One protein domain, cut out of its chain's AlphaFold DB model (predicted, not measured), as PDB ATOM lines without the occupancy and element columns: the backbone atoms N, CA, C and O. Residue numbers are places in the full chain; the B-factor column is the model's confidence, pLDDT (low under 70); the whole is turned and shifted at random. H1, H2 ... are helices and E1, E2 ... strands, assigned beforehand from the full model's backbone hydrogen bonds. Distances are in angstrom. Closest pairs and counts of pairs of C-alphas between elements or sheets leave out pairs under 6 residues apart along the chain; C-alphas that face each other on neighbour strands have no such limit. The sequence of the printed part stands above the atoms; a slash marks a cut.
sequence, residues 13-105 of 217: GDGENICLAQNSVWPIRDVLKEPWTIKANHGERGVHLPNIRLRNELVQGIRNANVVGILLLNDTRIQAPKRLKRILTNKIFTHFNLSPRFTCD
ATOM      1  N   GLY A  13     164.502 121.229 197.468       96.31
ATOM      2  CA  GLY A  13     165.426 121.687 198.495       96.31
ATOM      3  C   GLY A  13     164.873 122.868 199.293       96.31
ATOM      4  O   GLY A  13     163.676 123.150 199.307       96.31
ATOM      5  N   ASP A  14     165.778 123.567 199.972       96.12
ATOM      6  CA  ASP A  14     165.487 124.759 200.768       96.12
ATOM      7  C   ASP A  14     164.948 125.914 199.911       96.12
ATOM      8  O   ASP A  14     163.939 126.515 200.272       96.12
ATOM      9  N   GLY A  15     165.552 126.177 198.748       97.38
ATOM     10  CA  GLY A  15     165.093 127.229 197.835       97.38
ATOM     11  C   GLY A  15     163.687 126.980 197.289       97.38
ATOM     12  O   GLY A  15     162.837 127.869 197.327       97.38
ATOM     13  N   GLU A  16     163.405 125.752 196.842       98.62
ATOM     14  CA  GLU A  16     162.072 125.378 196.361       98.62
ATOM     15  C   GLU A  16     161.024 125.495 197.475       98.62
ATOM     16  O   GLU A  16     159.940 126.033 197.241       98.62
ATOM     17  N   ASN A  17     161.355 125.059 198.698       98.69
ATOM     18  CA  ASN A  17     160.477 125.206 199.856       98.69
ATOM     19  C   ASN A  17     160.169 126.682 200.165       98.69
ATOM     20  O   ASN A  17     159.013 127.023 200.406       98.69
ATOM     21  N   ILE A  18     161.168 127.571 200.124       98.62
ATOM     22  CA  ILE A  18     160.976 129.014 200.351       98.62
ATOM     23  C   ILE A  18     160.034 129.609 199.300       98.62
ATOM     24  O   ILE A  18     159.084 130.315 199.645       98.62
ATOM     25  N   CYS A  19     160.236 129.286 198.019       98.69
ATOM     26  CA  CYS A  19     159.343 129.742 196.954       98.69
ATOM     27  C   CYS A  19     157.915 129.194 197.115       98.69
ATOM     28  O   CYS A  19     156.950 129.910 196.850       98.69
ATOM     29  N   LEU A  20     157.756 127.947 197.558       98.81
ATOM     30  CA  LEU A  20     156.449 127.328 197.792       98.81
ATOM     31  C   LEU A  20     155.716 127.910 199.014       98.81
ATOM     32  O   LEU A  20     154.484 127.937 199.021       98.81
ATOM     33  N   ALA A  21     156.451 128.406 200.014       98.69
ATOM     34  CA  ALA A  21     155.905 128.929 201.269       98.69
ATOM     35  C   ALA A  21     155.235 130.315 201.156       98.69
ATOM     36  O   ALA A  21     154.523 130.723 202.071       98.69
ATOM     37  N   GLN A  22     155.442 131.030 200.043       98.38
ATOM     38  CA  GLN A  22     154.898 132.370 199.789       98.38
ATOM     39  C   GLN A  22     153.371 132.424 199.933       98.38
ATOM     40  O   GLN A  22     152.672 131.861 199.092       98.38
ATOM     41  N   ASN A  23     152.850 133.151 200.930       97.56
ATOM     42  CA  ASN A  23     151.406 133.305 201.178       97.56
ATOM     43  C   ASN A  23     150.657 131.962 201.149       97.56
ATOM     44  O   ASN A  23     149.610 131.834 200.513       97.56
ATOM     45  N   SER A  24     151.261 130.939 201.751       96.75
ATOM     46  CA  SER A  24     150.688 129.599 201.873       96.75
ATOM     47  C   SER A  24     150.835 129.123 203.313       96.75
ATOM     48  O   SER A  24     149.973 129.375 204.147       96.75
ATOM     49  N   VAL A  25     151.969 128.511 203.634       98.19
ATOM     50  CA  VAL A  25     152.314 128.083 204.990       98.19
ATOM     51  C   VAL A  25     153.041 129.169 205.771       98.19
ATOM     52  O   VAL A  25     153.076 129.080 206.995       98.19
ATOM     53  N   TRP A  26     153.592 130.181 205.089       98.44
ATOM     54  CA  TRP A  26     154.201 131.371 205.684       98.44
ATOM     55  C   TRP A  26     153.605 132.661 205.104       98.44
ATOM     56  O   TRP A  26     153.255 132.709 203.919       98.44
ATOM     57  N   PRO A  27     153.528 133.742 205.901       98.12
ATOM     58  CA  PRO A  27     153.233 135.063 205.369       98.12
ATOM     59  C   PRO A  27     154.407 135.555 204.512       98.12
ATOM     60  O   PRO A  27     155.571 135.255 204.795       98.12
ATOM     61  N   ILE A  28     154.127 136.354 203.477       98.31
ATOM     62  CA  ILE A  28     155.174 136.807 202.547       98.31
ATOM     63  C   ILE A  28     156.334 137.533 203.240       98.31
ATOM     64  O   ILE A  28     157.486 137.350 202.855       98.31
ATOM     65  N   ARG A  29     156.059 138.288 204.312       98.00
ATOM     66  CA  ARG A  29     157.081 139.004 205.091       98.00
ATOM     67  C   ARG A  29     158.175 138.085 205.643       98.00
ATOM     68  O   ARG A  29     159.325 138.501 205.712       98.00
ATOM     69  N   ASP A  30     157.832 136.851 206.013       98.12
ATOM     70  CA  ASP A  30     158.794 135.900 206.574       98.12
ATOM     71  C   ASP A  30     159.619 135.262 205.454       98.12
ATOM     72  O   ASP A  30     160.830 135.121 205.579       98.12
ATOM     73  N   VAL A  31     158.990 134.989 204.305       98.38
ATOM     74  CA  VAL A  31     159.693 134.524 203.102       98.38
ATOM     75  C   VAL A  31     160.723 135.547 202.621       98.38
ATOM     76  O   VAL A  31     161.840 135.168 202.269       98.38
ATOM     77  N   LEU A  32     160.378 136.839 202.617       98.38
ATOM     78  CA  LEU A  32     161.267 137.905 202.140       98.38
ATOM     79  C   LEU A  32     162.484 138.141 203.047       98.38
ATOM     80  O   LEU A  32     163.499 138.639 202.568       98.38
ATOM     81  N   LYS A  33     162.415 137.745 204.323       97.94
ATOM     82  CA  LYS A  33     163.531 137.847 205.278       97.94
ATOM     83  C   LYS A  33     164.563 136.728 205.137       97.94
ATOM     84  O   LYS A  33     165.650 136.832 205.701       97.94
ATOM     85  N   GLU A  34     164.249 135.650 204.421       98.19
ATOM     86  CA  GLU A  34     165.184 134.537 204.283       98.19
ATOM     87  C   GLU A  34     166.441 134.955 203.504       98.19
ATOM     88  O   GLU A  34     166.321 135.506 202.406       98.19
ATOM     89  N   PRO A  35     167.657 134.606 203.973       97.31
ATOM     90  CA  PRO A  35     168.895 134.920 203.254       97.31
ATOM     91  C   PRO A  35     168.914 134.398 201.813       97.31
ATOM     92  O   PRO A  35     169.520 134.999 200.927       97.31
ATOM     93  N   TRP A  36     168.247 133.268 201.560       97.44
ATOM     94  CA  TRP A  36     168.100 132.734 200.212       97.44
ATOM     95  C   TRP A  36     167.266 133.665 199.318       97.44
ATOM     96  O   TRP A  36     167.650 133.885 198.170       97.44
ATOM     97  N   THR A  37     166.178 134.237 199.849       98.06
ATOM     98  CA  THR A  37     165.300 135.177 199.137       98.06
ATOM     99  C   THR A  37     165.998 136.496 198.848       98.06
ATOM    100  O   THR A  37     165.880 137.006 197.738       98.06
ATOM    101  N   ILE A  38     166.785 137.011 199.796       98.12
ATOM    102  CA  ILE A  38     167.596 138.221 199.589       98.12
ATOM    103  C   ILE A  38     168.533 138.024 198.386       98.12
ATOM    104  O   ILE A  38     168.520 138.816 197.450       98.12
ATOM    105  N   LYS A  39     169.263 136.900 198.344       97.62
ATOM    106  CA  LYS A  39     170.125 136.542 197.199       97.62
ATOM    107  C   LYS A  39     169.342 136.356 195.900       97.62
ATOM    108  O   LYS A  39     169.822 136.714 194.830       97.62
ATOM    109  N   ALA A  40     168.141 135.782 195.973       97.44
ATOM    110  CA  ALA A  40     167.274 135.640 194.807       97.44
ATOM    111  C   ALA A  40     166.900 137.006 194.218       97.44
ATOM    112  O   ALA A  40     167.054 137.209 193.018       97.44
ATOM    113  N   ASN A  41     166.529 137.964 195.068       97.88
ATOM    114  CA  ASN A  41     166.159 139.317 194.659       97.88
ATOM    115  C   ASN A  41     167.340 140.167 194.171       97.88
ATOM    116  O   ASN A  41     167.118 141.140 193.458       97.88
ATOM    117  N   HIS A  42     168.578 139.772 194.478       97.38
ATOM    118  CA  HIS A  42     169.791 140.304 193.844       97.38
ATOM    119  C   HIS A  42     170.158 139.590 192.527       97.38
ATOM    120  O   HIS A  42     171.220 139.834 191.960       97.38
ATOM    121  N   GLY A  43     169.306 138.689 192.026       94.44
ATOM    122  CA  GLY A  43     169.493 137.994 190.751       94.44
ATOM    123  C   GLY A  43     170.319 136.705 190.821       94.44
ATOM    124  O   GLY A  43     170.499 136.039 189.804       94.44
ATOM    125  N   GLU A  44     170.782 136.270 191.996       94.19
ATOM    126  CA  GLU A  44     171.709 135.129 192.119       94.19
ATOM    127  C   GLU A  44     171.036 133.747 192.003       94.19
ATOM    128  O   GLU A  44     171.710 132.710 191.976       94.19
ATOM    129  N   ARG A  45     169.697 133.696 192.015       94.75
ATOM    130  CA  ARG A  45     168.917 132.438 192.043       94.75
ATOM    131  C   ARG A  45     168.029 132.224 190.820       94.75
ATOM    132  O   ARG A  45     167.343 131.205 190.755       94.75
ATOM    133  N   GLY A  46     168.037 133.158 189.868       95.81
ATOM    134  CA  GLY A  46     167.223 133.079 188.652       95.81
ATOM    135  C   GLY A  46     165.715 133.175 188.887       95.81
ATOM    136  O   GLY A  46     164.929 132.714 188.059       95.81
ATOM    137  N   VAL A  47     165.304 133.726 190.028       97.88
ATOM    138  CA  VAL A  47     163.918 134.030 190.408       97.88
ATOM    139  C   VAL A  47     163.926 135.283 191.282       97.88
ATOM    140  O   VAL A  47     164.908 135.522 191.973       97.88
ATOM    141  N   HIS A  48     162.826 136.034 191.291       98.00
ATOM    142  CA  HIS A  48     162.609 137.172 192.192       98.00
ATOM    143  C   HIS A  48     161.313 136.931 192.968       98.00
ATOM    144  O   HIS A  48     160.349 136.429 192.382       98.00
ATOM    145  N   LEU A  49     161.296 137.247 194.263       97.94
ATOM    146  CA  LEU A  49     160.152 137.117 195.167       97.94
ATOM    147  C   LEU A  49     159.719 138.508 195.687       97.94
ATOM    148  O   LEU A  49     160.584 139.341 195.956       97.94
ATOM    149  N   PRO A  50     158.413 138.765 195.893       98.25
ATOM    150  CA  PRO A  50     157.300 137.827 195.769       98.25
ATOM    151  C   PRO A  50     156.982 137.461 194.317       98.25
ATOM    152  O   PRO A  50     157.009 138.295 193.420       98.25
ATOM    153  N   ASN A  51     156.633 136.200 194.090       98.44
ATOM    154  CA  ASN A  51     156.170 135.704 192.803       98.44
ATOM    155  C   ASN A  51     155.218 134.523 193.010       98.44
ATOM    156  O   ASN A  51     155.611 133.354 193.077       98.44
ATOM    157  N   ILE A  52     153.931 134.853 193.123       98.38
ATOM    158  CA  ILE A  52     152.859 133.874 193.340       98.38
ATOM    159  C   ILE A  52     152.639 133.001 192.101       98.38
ATOM    160  O   ILE A  52     152.312 131.820 192.227       98.38
ATOM    161  N   ARG A  53     152.888 133.535 190.900       98.50
ATOM    162  CA  ARG A  53     152.831 132.752 189.663       98.50
ATOM    163  C   ARG A  53     153.870 131.631 189.679       98.50
ATOM    164  O   ARG A  53     153.507 130.480 189.458       98.50
ATOM    165  N   LEU A  54     155.123 131.949 190.013       98.56
ATOM    166  CA  LEU A  54     156.196 130.967 190.190       98.56
ATOM    167  C   LEU A  54     155.780 129.892 191.200       98.56
ATOM    168  O   LEU A  54     155.867 128.710 190.888       98.56
ATOM    169  N   ARG A  55     155.272 130.286 192.376       98.75
ATOM    170  CA  ARG A  55     154.779 129.350 193.404       98.75
ATOM    171  C   ARG A  55     153.741 128.379 192.841       98.75
ATOM    172  O   ARG A  55     153.871 127.171 193.015       98.75
ATOM    173  N   ASN A  56     152.721 128.896 192.162       98.81
ATOM    174  CA  ASN A  56     151.652 128.069 191.605       98.81
ATOM    175  C   ASN A  56     152.179 127.138 190.499       98.81
ATOM    176  O   ASN A  56     151.779 125.978 190.419       98.81
ATOM    177  N   GLU A  57     153.126 127.604 189.680       98.81
ATOM    178  CA  GLU A  57     153.782 126.764 188.678       98.81
ATOM    179  C   GLU A  57     154.670 125.678 189.305       98.81
ATOM    180  O   GLU A  57     154.731 124.577 188.758       98.81
ATOM    181  N   LEU A  58     155.303 125.930 190.457       98.81
ATOM    182  CA  LEU A  58     156.023 124.904 191.221       98.81
ATOM    183  C   LEU A  58     155.075 123.820 191.733       98.81
ATOM    184  O   LEU A  58     155.361 122.638 191.563       98.81
ATOM    185  N   VAL A  59     153.928 124.208 192.303       98.88
ATOM    186  CA  VAL A  59     152.885 123.261 192.745       98.88
ATOM    187  C   VAL A  59     152.447 122.378 191.576       98.88
ATOM    188  O   VAL A  59     152.416 121.154 191.706       98.88
ATOM    189  N   GLN A  60     152.180 122.973 190.410       98.75
ATOM    190  CA  GLN A  60     151.807 122.208 189.221       98.75
ATOM    191  C   GLN A  60     152.944 121.307 188.721       98.75
ATOM    192  O   GLN A  60     152.697 120.178 188.299       98.75
ATOM    193  N   GLY A  61     154.185 121.789 188.778       98.62
ATOM    194  CA  GLY A  61     155.365 121.011 188.422       98.62
ATOM    195  C   GLY A  61     155.498 119.755 189.282       98.62
ATOM    196  O   GLY A  61     155.667 118.662 188.749       98.62
ATOM    197  N   ILE A  62     155.316 119.889 190.597       98.81
ATOM    198  CA  ILE A  62     155.352 118.762 191.538       98.81
ATOM    199  C   ILE A  62     154.225 117.765 191.247       98.81
ATOM    200  O   ILE A  62     154.485 116.565 191.218       98.81
ATOM    201  N   ARG A  63     152.997 118.237 190.986       98.50
ATOM    202  CA  ARG A  63     151.859 117.360 190.640       98.50
ATOM    203  C   ARG A  63     152.091 116.560 189.362       98.50
ATOM    204  O   ARG A  63     151.697 115.403 189.286       98.50
ATOM    205  N   ASN A  64     152.727 117.175 188.369       98.12
ATOM    206  CA  ASN A  64     152.955 116.559 187.062       98.12
ATOM    207  C   ASN A  64     154.234 115.714 187.000       98.12
ATOM    208  O   ASN A  64     154.464 115.039 185.995       98.12
ATOM    209  N   ALA A  65     155.088 115.779 188.022       98.50
ATOM    210  CA  ALA A  65     156.336 115.039 188.034       98.50
ATOM    211  C   ALA A  65     156.099 113.538 188.241       98.50
ATOM    212  O   ALA A  65     155.261 113.124 189.040       98.50
ATOM    213  N   ASN A  66     156.886 112.704 187.558       98.12
ATOM    214  CA  ASN A  66     156.812 111.256 187.757       98.12
ATOM    215  C   ASN A  66     157.487 110.838 189.064       98.12
ATOM    216  O   ASN A  66     157.002 109.936 189.742       98.12
ATOM    217  N   VAL A  67     158.599 111.494 189.407       98.56
ATOM    218  CA  VAL A  67     159.327 111.296 190.662       98.56
ATOM    219  C   VAL A  67     159.642 112.652 191.281       98.56
ATOM    220  O   VAL A  67     160.114 113.565 190.597       98.56
ATOM    221  N   VAL A  68     159.418 112.767 192.588       98.75
ATOM    222  CA  VAL A  68     159.734 113.970 193.362       98.75
ATOM    223  C   VAL A  68     160.791 113.641 194.411       98.75
ATOM    224  O   VAL A  68     160.555 112.902 195.366       98.75
ATOM    225  N   GLY A  69     161.978 114.207 194.237       98.31
ATOM    226  CA  GLY A  69     163.049 114.165 195.216       98.31
ATOM    227  C   GLY A  69     162.721 115.047 196.416       98.31
ATOM    228  O   GLY A  69     162.459 116.237 196.260       98.31
ATOM    229  N   ILE A  70     162.789 114.477 197.612       98.06
ATOM    230  CA  ILE A  70     162.552 115.151 198.892       98.06
ATOM    231  C   ILE A  70     163.740 114.908 199.821       98.06
ATOM    232  O   ILE A  70     164.385 113.862 199.768       98.06
ATOM    233  N   LEU A  71     164.072 115.882 200.666       97.12
ATOM    234  CA  LEU A  71     165.121 115.683 201.665       97.12
ATOM    235  C   LEU A  71     164.669 114.681 202.731       97.12
ATOM    236  O   LEU A  71     163.507 114.670 203.137       97.12
ATOM    237  N   LEU A  72     165.609 113.875 203.222       94.81
ATOM    238  CA  LEU A  72     165.382 113.022 204.388       94.81
ATOM    239  C   LEU A  72     165.083 113.881 205.627       94.81
ATOM    240  O   LEU A  72     165.521 115.031 205.720       94.81
ATOM    241  N   LEU A  73     164.354 113.320 206.596       91.31
ATOM    242  CA  LEU A  73     163.902 114.051 207.788       91.31
ATOM    243  C   LEU A  73     165.067 114.692 208.562       91.31
ATOM    244  O   LEU A  73     164.988 115.855 208.950       91.31
ATOM    245  N   ASN A  74     166.173 113.957 208.683       89.94
ATOM    246  CA  ASN A  74     167.383 114.371 209.392       89.94
ATOM    247  C   ASN A  74     168.532 114.734 208.438       89.94
ATOM    248  O   ASN A  74     169.698 114.538 208.768       89.94
ATOM    249  N   ASP A  75     168.226 115.247 207.241       91.94
ATOM    250  CA  ASP A  75     169.257 115.611 206.269       91.94
ATOM    251  C   ASP A  75     170.247 116.652 206.828       91.94
ATOM    252  O   ASP A  75     169.880 117.791 207.142       91.94
ATOM    253  N   THR A  76     171.524 116.278 206.888       91.12
ATOM    254  CA  THR A  76     172.649 117.149 207.276       91.12
ATOM    255  C   THR A  76     173.489 117.615 206.081       91.12
ATOM    256  O   THR A  76     174.413 118.406 206.240       91.12
ATOM    257  N   ARG A  77     173.159 117.166 204.866       91.31
ATOM    258  CA  ARG A  77     173.961 117.357 203.644       91.31
ATOM    259  C   ARG A  77     173.684 118.688 202.953       91.31
ATOM    260  O   ARG A  77     174.537 119.218 202.231       91.31
ATOM    261  N   ILE A  78     172.479 119.221 203.124       89.06
ATOM    262  CA  ILE A  78     172.121 120.570 202.690       89.06
ATOM    263  C   ILE A  78     172.447 121.553 203.814       89.06
ATOM    264  O   ILE A  78     171.945 121.425 204.929       89.06
ATOM    265  N   GLN A  79     173.264 122.562 203.519       90.38
ATOM    266  CA  GLN A  79     173.623 123.622 204.464       90.38
ATOM    267  C   GLN A  79     172.513 124.680 204.525       90.38
ATOM    268  O   GLN A  79     172.645 125.782 204.005       90.38
ATOM    269  N   ALA A  80     171.391 124.301 205.129       92.69
ATOM    270  CA  ALA A  80     170.270 125.181 205.426       92.69
ATOM    271  C   ALA A  80     169.707 124.840 206.819       92.69
ATOM    272  O   ALA A  80     169.813 123.685 207.255       92.69
ATOM    273  N   PRO A  81     169.084 125.801 207.522       94.69
ATOM    274  CA  PRO A  81     168.312 125.534 208.732       94.69
ATOM    275  C   PRO A  81     167.342 124.354 208.574       94.69
ATOM    276  O   PRO A  81     166.652 124.242 207.560       94.69
ATOM    277  N   LYS A  82     167.221 123.492 209.597       94.56
ATOM    278  CA  LYS A  82     166.301 122.327 209.582       94.56
ATOM    279  C   LYS A  82     164.860 122.723 209.231       94.56
ATOM    280  O   LYS A  82     164.185 122.001 208.497       94.56
ATOM    281  N   ARG A  83     164.422 123.909 209.680       95.50
ATOM    282  CA  ARG A  83     163.089 124.467 209.402       95.50
ATOM    283  C   ARG A  83     162.805 124.718 207.920       95.50
ATOM    284  O   ARG A  83     161.642 124.843 207.585       95.50
ATOM    285  N   LEU A  84     163.824 124.787 207.059       96.88
ATOM    286  CA  LEU A  84     163.689 125.013 205.612       96.88
ATOM    287  C   LEU A  84     163.721 123.717 204.788       96.88
ATOM    288  O   LEU A  84     163.618 123.765 203.566       96.88
ATOM    289  N   LYS A  85     163.892 122.556 205.430       97.12
ATOM    290  CA  LYS A  85     164.061 121.254 204.762       97.12
ATOM    291  C   LYS A  85     162.765 120.438 204.805       97.12
ATOM    292  O   LYS A  85     161.681 120.974 204.595       97.12
ATOM    293  N   ARG A  86     162.866 119.137 205.111       97.62
ATOM    294  CA  ARG A  86     161.758 118.174 205.108       97.62
ATOM    295  C   ARG A  86     160.552 118.625 205.934       97.62
ATOM    296  O   ARG A  86     159.426 118.401 205.507       97.62
ATOM    297  N   ILE A  87     160.771 119.311 207.058       97.31
ATOM    298  CA  ILE A  87     159.689 119.853 207.896       97.31
ATOM    299  C   ILE A  87     158.810 120.825 207.095       97.31
ATOM    300  O   ILE A  87     157.587 120.707 207.112       97.31
ATOM    301  N   LEU A  88     159.421 121.761 206.365       98.38
ATOM    302  CA  LEU A  88     158.682 122.720 205.546       98.38
ATOM    303  C   LEU A  88     158.080 122.056 204.310       98.38
ATOM    304  O   LEU A  88     156.923 122.325 204.000       98.38
ATOM    305  N   THR A  89     158.799 121.123 203.675       98.62
ATOM    306  CA  THR A  89     158.247 120.309 202.579       98.62
ATOM    307  C   THR A  89     156.951 119.616 202.996       98.62
ATOM    308  O   THR A  89     155.975 119.675 202.256       98.62
ATOM    309  N   ASN A  90     156.901 119.014 204.188       98.50
ATOM    310  CA  ASN A  90     155.695 118.349 204.685       98.50
ATOM    311  C   ASN A  90     154.537 119.339 204.864       98.50
ATOM    312  O   ASN A  90     153.444 119.076 204.377       98.50
ATOM    313  N   LYS A  91     154.781 120.507 205.481       98.69
ATOM    314  CA  LYS A  91     153.753 121.556 205.637       98.69
ATOM    315  C   LYS A  91     153.198 122.012 204.286       98.69
ATOM    316  O   LYS A  91     151.989 122.143 204.128       98.69
ATOM    317  N   ILE A  92     154.080 122.229 203.310       98.75
ATOM    318  CA  ILE A  92     153.717 122.616 201.941       98.75
ATOM    319  C   ILE A  92     152.885 121.518 201.275       98.75
ATOM    320  O   ILE A  92     151.876 121.817 200.640       98.75
ATOM    321  N   PHE A  93     153.294 120.255 201.414       98.69
ATOM    322  CA  PHE A  93     152.595 119.130 200.797       98.69
ATOM    323  C   PHE A  93     151.191 118.975 201.367       98.69
ATOM    324  O   PHE A  93     150.251 118.838 200.590       98.69
ATOM    325  N   THR A  94     151.036 119.089 202.686       98.75
ATOM    326  CA  THR A  94     149.721 119.118 203.330       98.75
ATOM    327  C   THR A  94     148.879 120.284 202.812       98.75
ATOM    328  O   THR A  94     147.756 120.067 202.372       98.75
ATOM    329  N   HIS A  95     149.420 121.507 202.792       98.75
ATOM    330  CA  HIS A  95     148.675 122.701 202.373       98.75
ATOM    331  C   HIS A  95     148.176 122.629 200.919       98.75
ATOM    332  O   HIS A  95     147.042 123.002 200.638       98.75
ATOM    333  N   PHE A  96     149.003 122.144 199.987       98.69
ATOM    334  CA  PHE A  96     148.647 122.056 198.563       98.69
ATOM    335  C   PHE A  96     148.072 120.696 198.140       98.69
ATOM    336  O   PHE A  96     147.863 120.475 196.940       98.69
ATOM    337  N   ASN A  97     147.835 119.792 199.096       98.56
ATOM    338  CA  ASN A  97     147.418 118.412 198.858       98.56
ATOM    339  C   ASN A  97     148.303 117.706 197.807       98.56
ATOM    340  O   ASN A  97     147.837 117.222 196.774       98.56
ATOM    341  N   LEU A  98     149.622 117.746 198.020       98.56
ATOM    342  CA  LEU A  98     150.612 117.121 197.144       98.56
ATOM    343  C   LEU A  98     150.937 115.715 197.644       98.56
ATOM    344  O   LEU A  98     151.488 115.546 198.730       98.56
ATOM    345  N   SER A  99     150.667 114.724 196.800       97.50
ATOM    346  CA  SER A  99     150.992 113.321 197.049       97.50
ATOM    347  C   SER A  99     151.717 112.739 195.831       97.50
ATOM    348  O   SER A  99     151.076 112.183 194.934       97.50
ATOM    349  N   PRO A 100     153.046 112.944 195.705       97.06
ATOM    350  CA  PRO A 100     153.801 112.394 194.587       97.06
ATOM    351  C   PRO A 100     153.697 110.874 194.546       97.06
ATOM    352  O   PRO A 100     153.893 110.212 195.562       97.06
ATOM    353  N   ARG A 101     153.471 110.314 193.355       92.94
ATOM    354  CA  ARG A 101     153.364 108.858 193.172       92.94
ATOM    355  C   ARG A 101     154.634 108.124 193.601       92.94
ATOM    356  O   ARG A 101     154.563 107.042 194.172       92.94
ATOM    357  N   PHE A 102     155.787 108.709 193.294       98.19
ATOM    358  CA  PHE A 102     157.088 108.174 193.657       98.19
ATOM    359  C   PHE A 102     157.958 109.279 194.234       98.19
ATOM    360  O   PHE A 102     158.002 110.402 193.719       98.19
ATOM    361  N   THR A 103     158.700 108.932 195.278       97.94
ATOM    362  CA  THR A 103     159.659 109.831 195.914       97.94
ATOM    363  C   THR A 103     161.053 109.235 195.913       97.94
ATOM    364  O   THR A 103     161.216 108.022 196.018       97.94
ATOM    365  N   CYS A 104     162.064 110.093 195.847       97.12
ATOM    366  CA  CYS A 104     163.458 109.710 196.050       97.12
ATOM    367  C   CYS A 104     164.160 110.719 196.965       97.12
ATOM    368  O   CYS A 104     163.569 111.712 197.389       97.12
ATOM    369  N   ASP A 105     165.442 110.502 197.237       96.19
ATOM    370  CA  ASP A 105     166.262 111.492 197.930       96.19
ATOM    371  C   ASP A 105     166.530 112.711 197.022       96.19
ATOM    372  O   ASP A 105     167.043 112.567 195.910       96.19
TER     373      ASP A 105
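Overview. This is residues 13 to 105 of the 217 residues of an uncharacterized protein of Paenibacillus sp. BK033 (UniProt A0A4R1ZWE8). A short helix, H1, sits in the middle, with H5 beside it and the longest helix, H4, running across near the last residues of both. The small helices H2 and H3 make one end of the domain, and a small sheet of two parallel strands, E1 and E2, makes the other; residues 71 to 85 form a long loop on the side away from H4. The printed part has 93 residues, with five named helices and two named strands in the order H1, H2, H3, H4, E1, H5, E2, and its class is mostly helix. It is compact, with a radius of gyration of the C-alphas of 12.7 A and spans of 35 by 29 by 22 A.

Along the chain. H1 is residues 14 to 21, 10.5 A long, and begins at C-alpha 14, at (165.487, 124.759, 200.768). H2 is residues 28 to 32, and H3 is residues 35 to 41. H4, residues 52 to 64, is 18.4 A long and begins at C-alpha 52, at (152.859, 133.874, 193.340). E1 is residues 67 to 70, 9.6 A long. H5, residues 86 to 96, is 15.2 A long. E2, residues 103 to 105, ends at C-alpha 105, at (166.262, 111.492, 197.930).

Arrangement. H1 is the hub, touching H2, H4 and H5. H1 and H5 run the same way at a shallow tilt of 29 degrees, their closest C-alphas being those of Asn 17 and Thr 89, 6.0 A apart. H4 touches H1 with residues 54 to 59 alone; the closest C-alphas are those of Leu 20 and Arg 55, 5.1 A apart, and at 71 degrees the two are only just about perpendicular. H4 and H5, about perpendicular at 87 degrees, are close but not clearly touching. H1 and H2 only just touch, with 3 pairs of C-alphas within 8 A, the closest being Ile 18 and Val 31 at 6.3 A. H3 is close to H1 but not clearly touching, with the C-alphas of Gly 15 and Trp 36 closest at 6.7 A. H3 and H4 are apart. E1 and E2 are parallel, with N 70 and O 104 at 2.9 A and N 104 and O 68 at 3.2 A, within hydrogen-bond range. E1, H5 and E2 form a strand-helix-strand unit, two parallel neighbour strands with a helix between them along the chain, and its crossover is right-handed. In H1, H2, H3, H4 and H5 every O i to N i+4 pair is within hydrogen-bond range.

Size, cuts and confidence. The two C-alphas farthest apart are those of His 42 and Arg 101, at 35.5 A. The printed part has no cut. The link from E1 to H5, 15 residues, is long. The mean pLDDT of the printed part is 97.2, and no printed residue is under 70.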